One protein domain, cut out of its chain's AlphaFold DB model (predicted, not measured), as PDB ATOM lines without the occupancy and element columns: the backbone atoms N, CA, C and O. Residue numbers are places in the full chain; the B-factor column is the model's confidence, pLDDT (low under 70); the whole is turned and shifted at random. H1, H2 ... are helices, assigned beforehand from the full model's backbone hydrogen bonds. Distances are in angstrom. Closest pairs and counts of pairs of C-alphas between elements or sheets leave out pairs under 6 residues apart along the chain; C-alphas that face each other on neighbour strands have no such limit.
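This is residues 53 to 79 and 105 to 152 of the 320 residues of an uncharacterized protein of Phialocephala subalpina (UniProt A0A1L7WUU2). One long, straight helix, H1, runs along one side of a loose body of loops, and its last residues, 72 to 79, stick out free beyond that body. In the body the shorter helix H2 runs crosswise to H1 without reaching it, the single-turn H3 is near H2, and residues 130 to 132 of the link between H2 and H3 pack on H1. The printed part has 75 residues with three named helices, in the order H1, H2, H3, and no named strand; the class is all helix. The whole is only just loose, close to compact, with a radius of gyration of the C-alphas of 14.0 A, and the C-alphas span 43 by 29 by 25 A.

H1 is residues 53 to 79 and measures 39.8 A from first to last C-alpha, from C-alpha 53 at (163.026, 130.041, 135.319) to C-alpha 79 at (192.676, 104.414, 142.133). After the cut, residues 105 to 107 lead to H2, residues 108 to 119, which is 16.4 A long and begins with C-alpha 108 at (162.903, 112.040, 121.080). Residues 120 to 134 hold no named element. H3 is residues 135 to 138, 5.4 A long, and ends with C-alpha 138 at (176.927, 112.541, 124.385). Residues 139 to 152 follow, again with no named element.

H1 touches no helix. H1 and H2 are apart, with no C-alpha of the one within 8 A of the other. H1 and H3 are apart by the same measure. H2 and H3 are close but not clearly touching, with 2 pairs of C-alphas within 8 A; their closest C-alphas, those of Arg 115 and Glu 137, are 6.6 A apart, and their centres are 10.4 A apart. In H1 and H2 every O i to N i+4 pair is within hydrogen-bond range. H3, with 4 residues, is too short for such a pair, and its 1 pair of O i and N i+3 is not within range.

The C-alphas of Asp 79 and Gly 152, the two farthest apart, are 45.0 A apart. Without residues 72 to 79, which stand free and belong to H1, the remaining 67 residues span 34 by 27 by 25 A. Residues 80 to 104 are not printed, and C-alphas 79 and 105 are 33.1 A apart across this cut, which lies in the link from H1 to H2. The link from H2 to H3, 15 residues, is long. The mean pLDDT of the printed part is 75.4, and the model's confidence is low, under 70, at residues 121 to 129, 141 to 142 and 149 to 152.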
ATOM      1  N   PHE A  53     161.682 129.674 135.761       77.19
ATOM      2  CA  PHE A  53     163.026 130.041 135.319       77.19
ATOM      3  C   PHE A  53     164.087 129.838 136.410       77.19
ATOM      4  O   PHE A  53     165.131 129.242 136.155       77.19
ATOM      5  N   LEU A  54     163.815 130.291 137.640       81.38
ATOM      6  CA  LEU A  54     164.768 130.174 138.747       81.38
ATOM      7  C   LEU A  54     164.965 128.711 139.157       81.38
ATOM      8  O   LEU A  54     166.085 128.284 139.417       81.38
ATOM      9  N   ASN A  55     163.886 127.928 139.156       80.06
ATOM     10  CA  ASN A  55     163.958 126.495 139.399       80.06
ATOM     11  C   ASN A  55     164.735 125.773 138.293       80.06
ATOM     12  O   ASN A  55     165.562 124.924 138.611       80.06
ATOM     13  N   ALA A  56     164.540 126.131 137.020       82.25
ATOM     14  CA  ALA A  56     165.321 125.567 135.920       82.25
ATOM     15  C   ALA A  56     166.819 125.875 136.069       82.25
ATOM     16  O   ALA A  56     167.643 124.974 135.940       82.25
ATOM     17  N   ILE A  57     167.172 127.115 136.415       84.62
ATOM     18  CA  ILE A  57     168.560 127.508 136.685       84.62
ATOM     19  C   ILE A  57     169.152 126.718 137.854       84.62
ATOM     20  O   ILE A  57     170.245 126.177 137.724       84.62
ATOM     21  N   ASN A  58     168.439 126.613 138.980       84.62
ATOM     22  CA  ASN A  58     168.916 125.852 140.136       84.62
ATOM     23  C   ASN A  58     169.171 124.384 139.778       84.62
ATOM     24  O   ASN A  58     170.178 123.820 140.193       84.62
ATOM     25  N   LEU A  59     168.296 123.772 138.975       86.44
ATOM     26  CA  LEU A  59     168.482 122.397 138.515       86.44
ATOM     27  C   LEU A  59     169.687 122.251 137.579       86.44
ATOM     28  O   LEU A  59     170.421 121.277 137.708       86.44
ATOM     29  N   LEU A  60     169.928 123.216 136.687       84.62
ATOM     30  CA  LEU A  60     171.114 123.218 135.824       84.62
ATOM     31  C   LEU A  60     172.409 123.400 136.630       84.62
ATOM     32  O   LEU A  60     173.387 122.708 136.365       84.62
ATOM     33  N   TYR A  61     172.413 124.268 137.646       84.69
ATOM     34  CA  TYR A  61     173.561 124.411 138.547       84.69
ATOM     35  C   TYR A  61     173.848 123.123 139.321       84.69
ATOM     36  O   TYR A  61     174.992 122.675 139.350       84.69
ATOM     37  N   LEU A  62     172.814 122.495 139.890       84.75
ATOM     38  CA  LEU A  62     172.956 121.209 140.578       84.75
ATOM     39  C   LEU A  62     173.441 120.108 139.624       84.75
ATOM     40  O   LEU A  62     174.242 119.265 140.014       84.75
ATOM     41  N   GLN A  63     172.993 120.115 138.367       84.00
ATOM     42  CA  GLN A  63     173.464 119.172 137.355       84.00
ATOM     43  C   GLN A  63     174.962 119.351 137.068       84.00
ATOM     44  O   GLN A  63     175.678 118.355 136.991       84.00
ATOM     45  N   ALA A  64     175.446 120.589 136.942       85.00
ATOM     46  CA  ALA A  64     176.867 120.860 136.730       85.00
ATOM     47  C   ALA A  64     177.730 120.367 137.907       85.00
ATOM     48  O   ALA A  64     178.764 119.735 137.688       85.00
ATOM     49  N   GLU A  65     177.274 120.589 139.144       86.62
ATOM     50  CA  GLU A  65     177.947 120.105 140.357       86.62
ATOM     51  C   GLU A  65     177.979 118.569 140.419       86.62
ATOM     52  O   GLU A  65     179.027 117.974 140.665       86.62
ATOM     53  N   LEU A  66     176.860 117.903 140.116       85.00
ATOM     54  CA  LEU A  66     176.793 116.439 140.086       85.00
ATOM     55  C   LEU A  66     177.740 115.826 139.046       85.00
ATOM     56  O   LEU A  66     178.356 114.798 139.322       85.00
ATOM     57  N   VAL A  67     177.878 116.450 137.873       84.19
ATOM     58  CA  VAL A  67     178.809 115.993 136.828       84.19
ATOM     59  C   VAL A  67     180.257 116.083 137.306       84.19
ATOM     60  O   VAL A  67     181.048 115.178 137.045       84.19
ATOM     61  N   GLU A  68     180.621 117.153 138.012       87.06
ATOM     62  CA  GLU A  68     181.961 117.296 138.582       87.06
ATOM     63  C   GLU A  68     182.248 116.222 139.639       87.06
ATOM     64  O   GLU A  68     183.277 115.546 139.559       87.06
ATOM     65  N   LEU A  69     181.303 115.990 140.551       85.00
ATOM     66  CA  LEU A  69     181.421 114.962 141.586       85.00
ATOM     67  C   LEU A  69     181.480 113.540 141.006       85.00
ATOM     68  O   LEU A  69     182.212 112.696 141.518       85.00
ATOM     69  N   GLU A  70     180.747 113.247 139.928       82.50
ATOM     70  CA  GLU A  70     180.792 111.935 139.270       82.50
ATOM     71  C   GLU A  70     182.179 111.638 138.682       82.50
ATOM     72  O   GLU A  70     182.652 110.498 138.730       82.50
ATOM     73  N   ILE A  71     182.848 112.657 138.137       84.00
ATOM     74  CA  ILE A  71     184.206 112.526 137.600       84.00
ATOM     75  C   ILE A  71     185.193 112.227 138.730       84.00
ATOM     76  O   ILE A  71     185.996 111.301 138.603       84.00
ATOM     77  N   GLU A  72     185.117 112.977 139.833       86.62
ATOM     78  CA  GLU A  72     185.978 112.774 141.002       86.62
ATOM     79  C   GLU A  72     185.773 111.383 141.613       86.62
ATOM     80  O   GLU A  72     186.738 110.656 141.854       86.62
ATOM     81  N   LEU A  73     184.515 110.962 141.764       81.19
ATOM     82  CA  LEU A  73     184.179 109.638 142.271       81.19
ATOM     83  C   LEU A  73     184.761 108.534 141.381       81.19
ATOM     84  O   LEU A  73     185.363 107.594 141.888       81.19
ATOM     85  N   LYS A  74     184.627 108.643 140.054       81.38
ATOM     86  CA  LYS A  74     185.187 107.652 139.118       81.38
ATOM     87  C   LYS A  74     186.713 107.604 139.155       81.38
ATOM     88  O   LYS A  74     187.270 106.523 138.977       81.38
ATOM     89  N   ALA A  75     187.376 108.739 139.375       83.69
ATOM     90  CA  ALA A  75     188.825 108.784 139.544       83.69
ATOM     91  C   ALA A  75     189.248 108.053 140.826       83.69
ATOM     92  O   ALA A  75     190.043 107.121 140.749       83.69
ATOM     93  N   SER A  76     188.621 108.371 141.965       79.31
ATOM     94  CA  SER A  76     188.883 107.684 143.238       79.31
ATOM     95  C   SER A  76     188.582 106.187 143.158       79.31
ATOM     96  O   SER A  76     189.357 105.374 143.647       79.31
ATOM     97  N   MET A  77     187.481 105.801 142.502       76.00
ATOM     98  CA  MET A  77     187.149 104.392 142.290       76.00
ATOM     99  C   MET A  77     188.225 103.683 141.475       76.00
ATOM    100  O   MET A  77     188.549 102.542 141.775       76.00
ATOM    101  N   LYS A  78     188.775 104.326 140.443       78.69
ATOM    102  CA  LYS A  78     189.841 103.741 139.631       78.69
ATOM    103  C   LYS A  78     191.125 103.544 140.442       78.69
ATOM    104  O   LYS A  78     191.718 102.476 140.356       78.69
ATOM    105  N   ASP A  79     191.497 104.516 141.266       80.12
ATOM    106  CA  ASP A  79     192.676 104.414 142.133       80.12
ATOM    107  C   ASP A  79     192.510 103.294 143.190       80.12
ATOM    108  O   ASP A  79     193.451 102.556 143.498       80.12
ATOM    109  N   SER A 105     161.615 109.031 130.250       71.62
ATOM    110  CA  SER A 105     162.605 109.503 129.287       71.62
ATOM    111  C   SER A 105     162.012 110.648 128.451       71.62
ATOM    112  O   SER A 105     160.811 110.641 128.159       71.62
ATOM    113  N   PRO A 106     162.826 111.642 128.052       78.94
ATOM    114  CA  PRO A 106     162.371 112.724 127.189       78.94
ATOM    115  C   PRO A 106     161.835 112.193 125.857       78.94
ATOM    116  O   PRO A 106     162.356 111.217 125.309       78.94
ATOM    117  N   ASP A 107     160.832 112.880 125.303       76.69
ATOM    118  CA  ASP A 107     160.375 112.606 123.943       76.69
ATOM    119  C   ASP A 107     161.541 112.839 122.959       76.69
ATOM    120  O   ASP A 107     162.240 113.857 123.048       76.69
ATOM    121  N   PRO A 108     161.788 111.919 122.013       73.69
ATOM    122  CA  PRO A 108     162.903 112.040 121.080       73.69
ATOM    123  C   PRO A 108     162.817 113.291 120.192       73.69
ATOM    124  O   PRO A 108     163.856 113.791 119.755       73.69
ATOM    125  N   SER A 109     161.618 113.826 119.940       72.00
ATOM    126  CA  SER A 109     161.421 115.063 119.173       72.00
ATOM    127  C   SER A 109     161.857 116.283 119.976       72.00
ATOM    128  O   SER A 109     162.569 117.144 119.453       72.00
ATOM    129  N   ASP A 110     161.482 116.328 121.255       75.12
ATOM    130  CA  ASP A 110     161.864 117.399 122.177       75.12
ATOM    131  C   ASP A 110     163.383 117.374 122.430       75.12
ATOM    132  O   ASP A 110     164.045 118.414 122.427       75.12
ATOM    133  N   LEU A 111     163.976 116.178 122.537       79.94
ATOM    134  CA  LEU A 111     165.426 116.016 122.653       79.94
ATOM    135  C   LEU A 111     166.165 116.444 121.377       79.94
ATOM    136  O   LEU A 111     167.185 117.134 121.452       79.94
ATOM    137  N   HIS A 112     165.663 116.068 120.196       80.88
ATOM    138  CA  HIS A 112     166.220 116.537 118.924       80.88
ATOM    139  C   HIS A 112     166.169 118.064 118.849       80.88
ATOM    140  O   HIS A 112     167.116 118.707 118.391       80.88
ATOM    141  N   PHE A 113     165.054 118.661 119.261       76.88
ATOM    142  CA  PHE A 113     164.901 120.105 119.296       76.88
ATOM    143  C   PHE A 113     165.942 120.762 120.208       76.88
ATOM    144  O   PHE A 113     166.633 121.671 119.752       76.88
ATOM    145  N   LEU A 114     166.111 120.264 121.436       79.12
ATOM    146  CA  LEU A 114     167.086 120.792 122.393       79.12
ATOM    147  C   LEU A 114     168.519 120.718 121.846       79.12
ATOM    148  O   LEU A 114     169.252 121.703 121.887       79.12
ATOM    149  N   ARG A 115     168.902 119.581 121.253       82.00
ATOM    150  CA  ARG A 115     170.214 119.417 120.600       82.00
ATOM    151  C   ARG A 115     170.409 120.403 119.451       82.00
ATOM    152  O   ARG A 115     171.466 121.015 119.318       82.00
ATOM    153  N   LYS A 116     169.373 120.585 118.628       78.88
ATOM    154  CA  LYS A 116     169.390 121.539 117.514       78.88
ATOM    155  C   LYS A 116     169.492 122.988 117.996       78.88
ATOM    156  O   LYS A 116     170.121 123.788 117.306       78.88
ATOM    157  N   TRP A 117     168.876 123.321 119.130       75.25
ATOM    158  CA  TRP A 117     169.032 124.627 119.765       75.25
ATOM    159  C   TRP A 117     170.499 124.836 120.144       75.25
ATOM    160  O   TRP A 117     171.178 125.640 119.515       75.25
ATOM    161  N   MET A 118     171.029 123.987 121.028       72.00
ATOM    162  CA  MET A 118     172.395 124.083 121.559       72.00
ATOM    163  C   MET A 118     173.479 124.220 120.474       72.00
ATOM    164  O   MET A 118     174.412 125.009 120.635       72.00
ATOM    165  N   GLY A 119     173.350 123.486 119.361       70.19
ATOM    166  CA  GLY A 119     174.307 123.514 118.247       70.19
ATOM    167  C   GLY A 119     174.082 124.616 117.200       70.19
ATOM    168  O   GLY A 119     174.914 124.796 116.310       70.19
ATOM    169  N   GLY A 120     172.965 125.345 117.245       72.38
ATOM    170  CA  GLY A 120     172.623 126.340 116.233       72.38
ATOM    171  C   GLY A 120     173.351 127.680 116.446       72.38
ATOM    172  O   GLY A 120     173.193 128.289 117.504       72.38
ATOM    173  N   PRO A 121     174.040 128.249 115.432       60.84
ATOM    174  CA  PRO A 121     174.782 129.516 115.563       60.84
ATOM    175  C   PRO A 121     173.900 130.750 115.840       60.84
ATOM    176  O   PRO A 121     174.413 131.830 116.111       60.84
ATOM    177  N   LYS A 122     172.570 130.610 115.762       59.56
ATOM    178  CA  LYS A 122     171.574 131.650 116.085       59.56
ATOM    179  C   LYS A 122     170.643 131.267 117.246       59.56
ATOM    180  O   LYS A 122     169.697 131.987 117.527       59.56
ATOM    181  N   LEU A 123     170.865 130.108 117.866       59.09
ATOM    182  CA  LEU A 123     169.913 129.428 118.749       59.09
ATOM    183  C   LEU A 123     170.579 129.031 120.079       59.09
ATOM    184  O   LEU A 123     170.384 127.941 120.576       59.09
ATOM    185  N   GLY A 124     171.389 129.912 120.664       61.72
ATOM    186  CA  GLY A 124     172.008 129.677 121.978       61.72
ATOM    187  C   GLY A 124     173.526 129.523 121.946       61.72
ATOM    188  O   GLY A 124     174.153 129.781 122.963       61.72
ATOM    189  N   ASN A 125     174.136 129.220 120.792       64.88
ATOM    190  CA  ASN A 125     175.591 129.300 120.583       64.88
ATOM    191  C   ASN A 125     176.429 128.641 121.705       64.88
ATOM    192  O   ASN A 125     177.375 129.255 122.194       64.88
ATOM    193  N   ARG A 126     176.058 127.421 122.132       63.66
ATOM    194  CA  ARG A 126     176.724 126.661 123.213       63.66
ATOM    195  C   ARG A 126     177.044 127.525 124.450       63.66
ATOM    196  O   ARG A 126     178.209 127.799 124.729       63.66
ATOM    197  N   PRO A 127     176.025 127.969 125.201       64.56
ATOM    198  CA  PRO A 127     176.215 128.960 126.258       64.56
ATOM    199  C   PRO A 127     176.831 128.366 127.537       64.56
ATOM    200  O   PRO A 127     177.307 129.110 128.392       64.56
ATOM    201  N   LEU A 128     176.817 127.038 127.682       69.38
ATOM    202  CA  LEU A 128     177.379 126.335 128.832       69.38
ATOM    203  C   LEU A 128     178.895 126.193 128.651       69.38
ATOM    204  O   LEU A 128     179.356 125.619 127.668       69.38
ATOM    205  N   LEU A 129     179.662 126.728 129.601       69.75
ATOM    206  CA  LEU A 129     181.133 126.740 129.586       69.75
ATOM    207  C   LEU A 129     181.756 125.621 130.449       69.75
ATOM    208  O   LEU A 129     182.978 125.544 130.563       69.75
ATOM    209  N   GLY A 130     180.930 124.781 131.085       71.31
ATOM    210  CA  GLY A 130     181.354 123.729 132.013       71.31
ATOM    211  C   GLY A 130     181.581 122.359 131.362       71.31
ATOM    212  O   GLY A 130     181.366 122.165 130.162       71.31
ATOM    213  N   ARG A 131     182.005 121.375 132.172       70.88
ATOM    214  CA  ARG A 131     182.177 119.964 131.745       70.88
ATOM    215  C   ARG A 131     180.850 119.278 131.378       70.88
ATOM    216  O   ARG A 131     180.856 118.202 130.796       70.88
ATOM    217  N   ASP A 132     179.732 119.912 131.709       73.88
ATOM    218  CA  ASP A 132     178.356 119.529 131.398       73.88
ATOM    219  C   ASP A 132     177.872 120.038 130.026       73.88
ATOM    220  O   ASP A 132     176.792 119.657 129.575       73.88
ATOM    221  N   SER A 133     178.667 120.867 129.342       71.19
ATOM    222  CA  SER A 133     178.301 121.517 128.073       71.19
ATOM    223  C   SER A 133     177.862 120.549 126.969       71.19
ATOM    224  O   SER A 133     176.894 120.831 126.260       71.19
ATOM    225  N   ASP A 134     178.503 119.382 126.877       74.94
ATOM    226  CA  ASP A 134     178.229 118.371 125.848       74.94
ATOM    227  C   ASP A 134     177.307 117.235 126.338       74.94
ATOM    228  O   ASP A 134     177.057 116.262 125.620       74.94
ATOM    229  N   LEU A 135     176.764 117.332 127.558       74.69
ATOM    230  CA  LEU A 135     176.070 116.216 128.209       74.69
ATOM    231  C   LEU A 135     174.854 115.728 127.410       74.69
ATOM    232  O   LEU A 135     174.629 114.523 127.301       74.69
ATOM    233  N   TRP A 136     174.107 116.638 126.784       75.88
ATOM    234  CA  TRP A 136     172.943 116.308 125.953       75.88
ATOM    235  C   TRP A 136     173.305 115.765 124.562       75.88
ATOM    236  O   TRP A 136     172.476 115.084 123.946       75.88
ATOM    237  N   GLU A 137     174.511 116.054 124.059       74.75
ATOM    238  CA  GLU A 137     175.029 115.518 122.792       74.75
ATOM    239  C   GLU A 137     175.555 114.082 122.986       74.75
ATOM    240  O   GLU A 137     175.251 113.206 122.175       74.75
ATOM    241  N   ILE A 138     176.272 113.828 124.087       75.06
ATOM    242  CA  ILE A 138     176.927 112.541 124.385       75.06
ATOM    243  C   ILE A 138     175.942 111.515 124.969       75.06
ATOM    244  O   ILE A 138     176.019 110.323 124.661       75.06
ATOM    245  N   SER A 139     175.001 111.956 125.808       74.38
ATOM    246  CA  SER A 139     174.070 111.060 126.506       74.38
ATOM    247  C   SER A 139     172.979 110.512 125.584       74.38
ATOM    248  O   SER A 139     172.413 111.227 124.752       74.38
ATOM    249  N   GLN A 140     172.628 109.236 125.753       71.12
ATOM    250  CA  GLN A 140     171.494 108.633 125.050       71.12
ATOM    251  C   GLN A 140     170.167 109.117 125.650       71.12
ATOM    252  O   GLN A 140     170.089 109.455 126.827       71.12
ATOM    253  N   ALA A 141     169.089 109.109 124.861       67.88
ATOM    254  CA  ALA A 141     167.770 109.545 125.333       67.88
ATOM    255  C   ALA A 141     167.292 108.768 126.575       67.88
ATOM    256  O   ALA A 141     166.609 109.326 127.424       67.88
ATOM    257  N   SER A 142     167.696 107.501 126.706       67.31
ATOM    258  CA  SER A 142     167.356 106.628 127.834       67.31
ATOM    259  C   SER A 142     168.101 106.945 129.134       67.31
ATOM    260  O   SER A 142     167.688 106.468 130.186       67.31
ATOM    261  N   SER A 143     169.211 107.688 129.080       70.00
ATOM    262  CA  SER A 143     169.959 108.114 130.273       70.00
ATOM    263  C   SER A 143     169.580 109.521 130.734       70.00
ATOM    264  O   SER A 143     170.051 109.970 131.772       70.00
ATOM    265  N   LEU A 144     168.747 110.219 129.963       76.69
ATOM    266  CA  LEU A 144     168.238 111.541 130.291       76.69
ATOM    267  C   LEU A 144     166.870 111.421 130.957       76.69
ATOM    268  O   LEU A 144     166.067 110.549 130.624       76.69
ATOM    269  N   VAL A 145     166.599 112.342 131.873       77.44
ATOM    270  CA  VAL A 145     165.330 112.425 132.592       77.44
ATOM    271  C   VAL A 145     164.628 113.716 132.202       77.44
ATOM    272  O   VAL A 145     165.220 114.793 132.258       77.44
ATOM    273  N   ALA A 146     163.356 113.619 131.819       76.56
ATOM    274  CA  ALA A 146     162.520 114.790 131.616       76.56
ATOM    275  C   ALA A 146     161.704 115.075 132.883       76.56
ATOM    276  O   ALA A 146     160.888 114.259 133.300       76.56
ATOM    277  N   LEU A 147     161.863 116.273 133.459       72.25
ATOM    278  CA  LEU A 147     161.042 116.746 134.592       72.25
ATOM    279  C   LEU A 147     159.544 116.747 134.260       72.25
ATOM    280  O   LEU A 147     158.690 116.571 135.125       72.25
ATOM    281  N   LYS A 148     159.236 116.959 132.980       70.12
ATOM    282  CA  LYS A 148     157.911 116.816 132.396       70.12
ATOM    283  C   LYS A 148     158.084 116.268 130.988       70.12
ATOM    284  O   LYS A 148     158.221 117.035 130.038       70.12
ATOM    285  N   ALA A 149     158.103 114.946 130.856       63.12
ATOM    286  CA  ALA A 149     157.992 114.342 129.539       63.12
ATOM    287  C   ALA A 149     156.655 114.768 128.921       63.12
ATOM    288  O   ALA A 149     155.612 114.761 129.591       63.12
ATOM    289  N   ARG A 150     156.671 115.166 127.645       61.59
ATOM    290  CA  ARG A 150     155.444 115.369 126.883       61.59
ATOM    291  C   ARG A 150     154.778 114.004 126.755       61.59
ATOM    292  O   ARG A 150     155.113 113.217 125.878       61.59
ATOM    293  N   LYS A 151     153.880 113.688 127.689       57.97
ATOM    294  CA  LYS A 151     153.084 112.464 127.652       57.97
ATOM    295  C   LYS A 151     152.291 112.521 126.359       57.97
ATOM    296  O   LYS A 151     151.417 113.377 126.238       57.97
ATOM    297  N   GLY A 152     152.702 111.711 125.382       55.09
ATOM    298  CA  GLY A 152     152.170 111.747 124.029       55.09
ATOM    299  C   GLY A 152     150.654 111.790 124.089       55.09
ATOM    300  O   GLY A 152     150.037 110.870 124.625       55.09
TER     301      GLY A 152